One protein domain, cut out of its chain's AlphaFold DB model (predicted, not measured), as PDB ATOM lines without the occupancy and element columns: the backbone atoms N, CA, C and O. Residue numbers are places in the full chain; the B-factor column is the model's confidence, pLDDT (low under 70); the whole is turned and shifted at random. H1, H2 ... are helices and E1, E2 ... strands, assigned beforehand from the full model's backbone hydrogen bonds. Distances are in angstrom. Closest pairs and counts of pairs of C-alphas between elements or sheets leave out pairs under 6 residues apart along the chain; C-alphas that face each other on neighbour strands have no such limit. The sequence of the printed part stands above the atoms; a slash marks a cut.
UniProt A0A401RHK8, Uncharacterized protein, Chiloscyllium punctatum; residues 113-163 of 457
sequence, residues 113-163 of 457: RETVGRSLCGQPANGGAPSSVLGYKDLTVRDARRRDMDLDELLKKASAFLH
ATOM      1  N   ARG A 113     104.417 166.256 186.052       82.44
ATOM      2  CA  ARG A 113     104.849 165.793 187.374       82.44
ATOM      3  C   ARG A 113     103.606 165.451 188.185       82.44
ATOM      4  O   ARG A 113     102.764 166.317 188.379       82.44
ATOM      5  N   GLU A 114     103.498 164.201 188.616       84.88
ATOM      6  CA  GLU A 114     102.346 163.715 189.388       84.88
ATOM      7  C   GLU A 114     102.606 163.907 190.885       84.88
ATOM      8  O   GLU A 114     101.807 164.505 191.597       84.88
ATOM      9  N   THR A 115     103.779 163.470 191.348       87.06
ATOM     10  CA  THR A 115     104.232 163.596 192.739       87.06
ATOM     11  C   THR A 115     105.752 163.791 192.797       87.06
ATOM     12  O   THR A 115     106.453 163.805 191.776       87.06
ATOM     13  N   VAL A 116     106.305 164.022 193.992       86.88
ATOM     14  CA  VAL A 116     107.759 164.142 194.182       86.88
ATOM     15  C   VAL A 116     108.437 162.848 193.722       86.88
ATOM     16  O   VAL A 116     108.164 161.779 194.251       86.88
ATOM     17  N   GLY A 117     109.301 162.957 192.709       86.12
ATOM     18  CA  GLY A 117     110.011 161.817 192.132       86.12
ATOM     19  C   GLY A 117     109.225 160.991 191.106       86.12
ATOM     20  O   GLY A 117     109.712 159.946 190.689       86.12
ATOM     21  N   ARG A 118     108.044 161.439 190.651       85.00
ATOM     22  CA  ARG A 118     107.236 160.713 189.654       85.00
ATOM     23  C   ARG A 118     106.762 161.615 188.517       85.00
ATOM     24  O   ARG A 118     106.191 162.685 188.747       85.00
ATOM     25  N   SER A 119     106.982 161.171 187.281       85.81
ATOM     26  CA  SER A 119     106.547 161.866 186.068       85.81
ATOM     27  C   SER A 119     105.723 160.957 185.156       85.81
ATOM     28  O   SER A 119     106.038 159.781 184.973       85.81
ATOM     29  N   LEU A 120     104.665 161.521 184.576       82.56
ATOM     30  CA  LEU A 120     103.788 160.893 183.601       82.56
ATOM     31  C   LEU A 120     104.217 161.295 182.186       82.56
ATOM     32  O   LEU A 120     104.061 162.440 181.766       82.56
ATOM     33  N   CYS A 121     104.731 160.309 181.451       82.38
ATOM     34  CA  CYS A 121     105.052 160.371 180.025       82.38
ATOM     35  C   CYS A 121     104.446 159.138 179.332       82.38
ATOM     36  O   CYS A 121     105.161 158.228 178.904       82.38
ATOM     37  N   GLY A 122     103.112 159.039 179.306       82.25
ATOM     38  CA  GLY A 122     102.369 157.865 178.810       82.25
ATOM     39  C   GLY A 122     102.446 156.621 179.714       82.25
ATOM     40  O   GLY A 122     101.473 155.886 179.824       82.25
ATOM     41  N   GLN A 123     103.568 156.418 180.404       78.88
ATOM     42  CA  GLN A 123     103.777 155.440 181.473       78.88
ATOM     43  C   GLN A 123     104.370 156.164 182.694       78.88
ATOM     44  O   GLN A 123     105.126 157.128 182.511       78.88
ATOM     45  N   PRO A 124     104.036 155.742 183.925       82.00
ATOM     46  CA  PRO A 124     104.630 156.309 185.128       82.00
ATOM     47  C   PRO A 124     106.127 155.977 185.177       82.00
ATOM     48  O   PRO A 124     106.519 154.814 185.091       82.00
ATOM     49  N   ALA A 125     106.966 157.003 185.314       83.62
ATOM     50  CA  ALA A 125     108.410 156.864 185.465       83.62
ATOM     51  C   ALA A 125     108.881 157.530 186.762       83.62
ATOM     52  O   ALA A 125     108.444 158.635 187.102       83.62
ATOM     53  N   ASN A 126     109.802 156.866 187.460       85.50
ATOM     54  CA  ASN A 126     110.451 157.409 188.650       85.50
ATOM     55  C   ASN A 126     111.655 158.271 188.233       85.50
ATOM     56  O   ASN A 126     112.506 157.821 187.464       85.50
ATOM     57  N   GLY A 127     111.713 159.505 188.729       85.06
ATOM     58  CA  GLY A 127     112.792 160.474 188.511       85.06
ATOM     59  C   GLY A 127     113.270 161.083 189.830       85.06
ATOM     60  O   GLY A 127     112.689 160.830 190.884       85.06
ATOM     61  N   GLY A 128     114.334 161.886 189.798       79.69
ATOM     62  CA  GLY A 128     114.837 162.555 191.002       79.69
ATOM     63  C   GLY A 128     113.987 163.772 191.387       79.69
ATOM     64  O   GLY A 128     113.402 164.442 190.547       79.69
ATOM     65  N   ALA A 129     113.926 164.151 192.658       68.50
ATOM     66  CA  ALA A 129     113.471 165.501 193.006       68.50
ATOM     67  C   ALA A 129     114.671 166.466 192.892       68.50
ATOM     68  O   ALA A 129     115.708 166.149 193.472       68.50
ATOM     69  N   PRO A 130     114.602 167.614 192.178       69.69
ATOM     70  CA  PRO A 130     113.451 168.238 191.508       69.69
ATOM     71  C   PRO A 130     113.335 167.986 189.982       69.69
ATOM     72  O   PRO A 130     112.527 168.649 189.333       69.69
ATOM     73  N   SER A 131     114.117 167.076 189.393       69.94
ATOM     74  CA  SER A 131     114.219 166.887 187.933       69.94
ATOM     75  C   SER A 131     113.469 165.649 187.423       69.94
ATOM     76  O   SER A 131     113.633 164.550 187.935       69.94
ATOM     77  N   SER A 132     112.723 165.762 186.319       64.50
ATOM     78  CA  SER A 132     112.135 164.586 185.646       64.50
ATOM     79  C   SER A 132     113.185 163.617 185.074       64.50
ATOM     80  O   SER A 132     112.837 162.535 184.605       64.50
ATOM     81  N   VAL A 133     114.464 164.006 185.083       70.81
ATOM     82  CA  VAL A 133     115.615 163.169 184.728       70.81
ATOM     83  C   VAL A 133     116.211 162.570 186.005       70.81
ATOM     84  O   VAL A 133     116.240 163.220 187.049       70.81
ATOM     85  N   LEU A 134     116.699 161.329 185.908       74.94
ATOM     86  CA  LEU A 134     117.531 160.688 186.930       74.94
ATOM     87  C   LEU A 134     118.585 161.669 187.469       74.94
ATOM     88  O   LEU A 134     119.188 162.417 186.694       74.94
ATOM     89  N   GLY A 135     118.793 161.685 188.788       83.81
ATOM     90  CA  GLY A 135     119.804 162.557 189.385       83.81
ATOM     91  C   GLY A 135     121.193 162.235 188.829       83.81
ATOM     92  O   GLY A 135     121.433 161.127 188.352       83.81
ATOM     93  N   TYR A 136     122.142 163.174 188.914       79.00
ATOM     94  CA  TYR A 136     123.520 162.936 188.453       79.00
ATOM     95  C   TYR A 136     124.110 161.631 189.014       79.00
ATOM     96  O   TYR A 136     124.737 160.877 188.275       79.00
ATOM     97  N   LYS A 137     123.831 161.312 190.288       80.31
ATOM     98  CA  LYS A 137     124.231 160.042 190.916       80.31
ATOM     99  C   LYS A 137     123.634 158.825 190.195       80.31
ATOM    100  O   LYS A 137     124.358 157.899 189.845       80.31
ATOM    101  N   ASP A 138     122.347 158.853 189.883       78.94
ATOM    102  CA  ASP A 138     121.663 157.748 189.205       78.94
ATOM    103  C   ASP A 138     122.138 157.565 187.754       78.94
ATOM    104  O   ASP A 138     122.258 156.435 187.275       78.94
ATOM    105  N   LEU A 139     122.464 158.662 187.058       81.19
ATOM    106  CA  LEU A 139     123.082 158.612 185.728       81.19
ATOM    107  C   LEU A 139     124.464 157.949 185.789       81.19
ATOM    108  O   LEU A 139     124.735 157.046 185.001       81.19
ATOM    109  N   THR A 140     125.297 158.305 186.774       85.75
ATOM    110  CA  THR A 140     126.615 157.669 186.944       85.75
ATOM    111  C   THR A 140     126.516 156.177 187.260       85.75
ATOM    112  O   THR A 140     127.285 155.390 186.710       85.75
ATOM    113  N   VAL A 141     125.536 155.758 188.070       86.44
ATOM    114  CA  VAL A 141     125.288 154.337 188.367       86.44
ATOM    115  C   VAL A 141     124.827 153.590 187.115       86.44
ATOM    116  O   VAL A 141     125.274 152.471 186.859       86.44
ATOM    117  N   ARG A 142     123.960 154.202 186.300       87.12
ATOM    118  CA  ARG A 142     123.501 153.612 185.037       87.12
ATOM    119  C   ARG A 142     124.643 153.443 184.031       87.12
ATOM    120  O   ARG A 142     124.712 152.403 183.380       87.12
ATOM    121  N   ASP A 143     125.531 154.426 183.922       86.06
ATOM    122  CA  ASP A 143     126.689 154.373 183.021       86.06
ATOM    123  C   ASP A 143     127.782 153.419 183.514       86.06
ATOM    124  O   ASP A 143     128.473 152.812 182.696       86.06
ATOM    125  N   ALA A 144     127.943 153.258 184.831       84.19
ATOM    126  CA  ALA A 144     128.810 152.229 185.405       84.19
ATOM    127  C   ALA A 144     128.285 150.825 185.065       84.19
ATOM    128  O   ALA A 144     129.002 150.040 184.457       84.19
ATOM    129  N   ARG A 145     126.992 150.558 185.303       88.94
ATOM    130  CA  ARG A 145     126.374 149.258 184.973       88.94
ATOM    131  C   ARG A 145     126.453 148.898 183.491       88.94
ATOM    132  O   ARG A 145     126.588 147.727 183.158       88.94
ATOM    133  N   ARG A 146     126.345 149.886 182.594       87.00
ATOM    134  CA  ARG A 146     126.526 149.660 181.148       87.00
ATOM    135  C   ARG A 146     127.947 149.216 180.820       87.00
ATOM    136  O   ARG A 146     128.114 148.254 180.087       87.00
ATOM    137  N   ARG A 147     128.947 149.876 181.409       87.75
ATOM    138  CA  ARG A 147     130.356 149.508 181.229       87.75
ATOM    139  C   ARG A 147     130.672 148.127 181.800       87.75
ATOM    140  O   ARG A 147     131.406 147.381 181.162       87.75
ATOM    141  N   ASP A 148     130.087 147.776 182.942       89.62
ATOM    142  CA  ASP A 148     130.266 146.451 183.544       89.62
ATOM    143  C   ASP A 148     129.660 145.347 182.664       89.62
ATOM    144  O   ASP A 148     130.303 144.330 182.423       89.62
ATOM    145  N   MET A 149     128.467 145.573 182.095       86.38
ATOM    146  CA  MET A 149     127.869 144.640 181.130       86.38
ATOM    147  C   MET A 149     128.736 144.450 179.877       86.38
ATOM    148  O   MET A 149     128.894 143.319 179.415       86.38
ATOM    149  N   ASP A 150     129.299 145.532 179.333       92.44
ATOM    150  CA  ASP A 150     130.176 145.460 178.159       92.44
ATOM    151  C   ASP A 150     131.465 144.680 178.477       92.44
ATOM    152  O   ASP A 150     131.946 143.900 177.651       92.44
ATOM    153  N   LEU A 151     132.004 144.844 179.691       88.62
ATOM    154  CA  LEU A 151     133.176 144.106 180.158       88.62
ATOM    155  C   LEU A 151     132.875 142.612 180.326       88.62
ATOM    156  O   LEU A 151     133.651 141.785 179.847       88.62
ATOM    157  N   ASP A 152     131.742 142.257 180.930       92.19
ATOM    158  CA  ASP A 152     131.313 140.862 181.073       92.19
ATOM    159  C   ASP A 152     131.089 140.192 179.709       92.19
ATOM    160  O   ASP A 152     131.485 139.041 179.499       92.19
ATOM    161  N   GLU A 153     130.504 140.904 178.740       92.19
ATOM    162  CA  GLU A 153     130.324 140.381 177.384       92.19
ATOM    163  C   GLU A 153     131.670 140.184 176.666       92.19
ATOM    164  O   GLU A 153     131.875 139.167 175.994       92.19
ATOM    165  N   LEU A 154     132.615 141.114 176.837       89.62
ATOM    166  CA  LEU A 154     133.974 140.987 176.310       89.62
ATOM    167  C   LEU A 154     134.727 139.819 176.952       89.62
ATOM    168  O   LEU A 154     135.335 139.027 176.230       89.62
ATOM    169  N   LEU A 155     134.638 139.653 178.272       93.81
ATOM    170  CA  LEU A 155     135.241 138.531 178.995       93.81
ATOM    171  C   LEU A 155     134.636 137.194 178.558       93.81
ATOM    172  O   LEU A 155     135.362 136.219 178.357       93.81
ATOM    173  N   LYS A 156     133.321 137.146 178.326       95.38
ATOM    174  CA  LYS A 156     132.636 135.956 177.805       95.38
ATOM    175  C   LYS A 156     133.043 135.627 176.366       95.38
ATOM    176  O   LYS A 156     133.184 134.456 176.019       95.38
ATOM    177  N   LYS A 157     133.268 136.636 175.518       92.88
ATOM    178  CA  LYS A 157     133.789 136.439 174.153       92.88
ATOM    179  C   LYS A 157     135.252 135.998 174.162       92.88
ATOM    180  O   LYS A 157     135.607 135.096 173.406       92.88
ATOM    181  N   ALA A 158     136.077 136.578 175.032       88.31
ATOM    182  CA  ALA A 158     137.478 136.206 175.191       88.31
ATOM    183  C   ALA A 158     137.626 134.766 175.705       88.31
ATOM    184  O   ALA A 158     138.397 133.988 175.142       88.31
ATOM    185  N   SER A 159     136.833 134.363 176.703       93.31
ATOM    186  CA  SER A 159     136.838 132.985 177.206       93.31
ATOM    187  C   SER A 159     136.330 131.989 176.161       93.31
ATOM    188  O   SER A 159     136.949 130.945 175.960       93.31
ATOM    189  N   ALA A 160     135.277 132.327 175.408       92.50
ATOM    190  CA  ALA A 160     134.804 131.503 174.295       92.50
ATOM    191  C   ALA A 160     135.850 131.368 173.172       92.50
ATOM    192  O   ALA A 160     135.962 130.306 172.557       92.50
ATOM    193  N   PHE A 161     136.628 132.421 172.906       90.81
ATOM    194  CA  PHE A 161     137.716 132.390 171.932       90.81
ATOM    195  C   PHE A 161     138.860 131.472 172.380       90.81
ATOM    196  O   PHE A 161     139.328 130.662 171.580       90.81
ATOM    197  N   LEU A 162     139.262 131.544 173.653       89.81
ATOM    198  CA  LEU A 162     140.295 130.677 174.231       89.81
ATOM    199  C   LEU A 162     139.853 129.208 174.291       89.81
ATOM    200  O   LEU A 162     140.640 128.320 173.979       89.81
ATOM    201  N   HIS A 163     138.582 128.937 174.600       86.81
ATOM    202  CA  HIS A 163     138.040 127.575 174.565       86.81
ATOM    203  C   HIS A 163     137.988 126.980 173.153       86.81
ATOM    204  O   HIS A 163     138.145 125.773 172.992       86.81
TER     205      HIS A 163
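Overview. This is residues 113 to 163 of the 457 residues of an uncharacterized protein of Chiloscyllium punctatum (UniProt A0A401RHK8). A small head of three short strands, E1, E2 and E3, side by side in one sheet, is joined by a loop to one long helix, H1, whose residues 143 to 163 stick out as a free arm and make most of the length. The printed part has 51 residues, with three named strands followed by one named helix, a mix of helices and strands. The sheet runs E1, E2, E3, antiparallel throughout. The whole is extended, with a radius of gyration of the C-alphas of 17.2 A and spans of 53 by 23 by 9 A.

Arrangement. Begin at E1, residues 113 to 115, an edge strand; a tight link leads to E2, residues 118 to 121, and the two form an antiparallel hairpin at 146 degrees. Look there for N 114 and O 118, 3.1 A apart and within hydrogen-bond range. Another tight link leads to E3, residues 123 to 126, the other edge strand, in a hairpin with E2 at 149 degrees; N 123 and O 121 are 2.8 A apart. The three strands form a meander, each the antiparallel neighbour of the one before. After a short link comes H1, residues 136 to 163, which is not on the sheet and is apart from E1 and E2. In H1 every O i to N i+4 pair is within hydrogen-bond range.

Along the chain. Find C-alpha 113 at (104.849, 165.793, 187.374), where E1 begins its 5.8 A. E2 measures 9.9 A and E3 10.0 A. H1 starts at C-alpha 136, (123.520, 162.936, 188.453), and runs 40.7 A to C-alpha 163 at (138.040, 127.575, 174.565).

Size, cuts and confidence. The two C-alphas farthest apart, those of Glu 114 and His 163, are 52.9 A apart. The printed part has no cut and no long link. Mean pLDDT of the printed part is 84.5; look for values under 70 at residues 129 to 132.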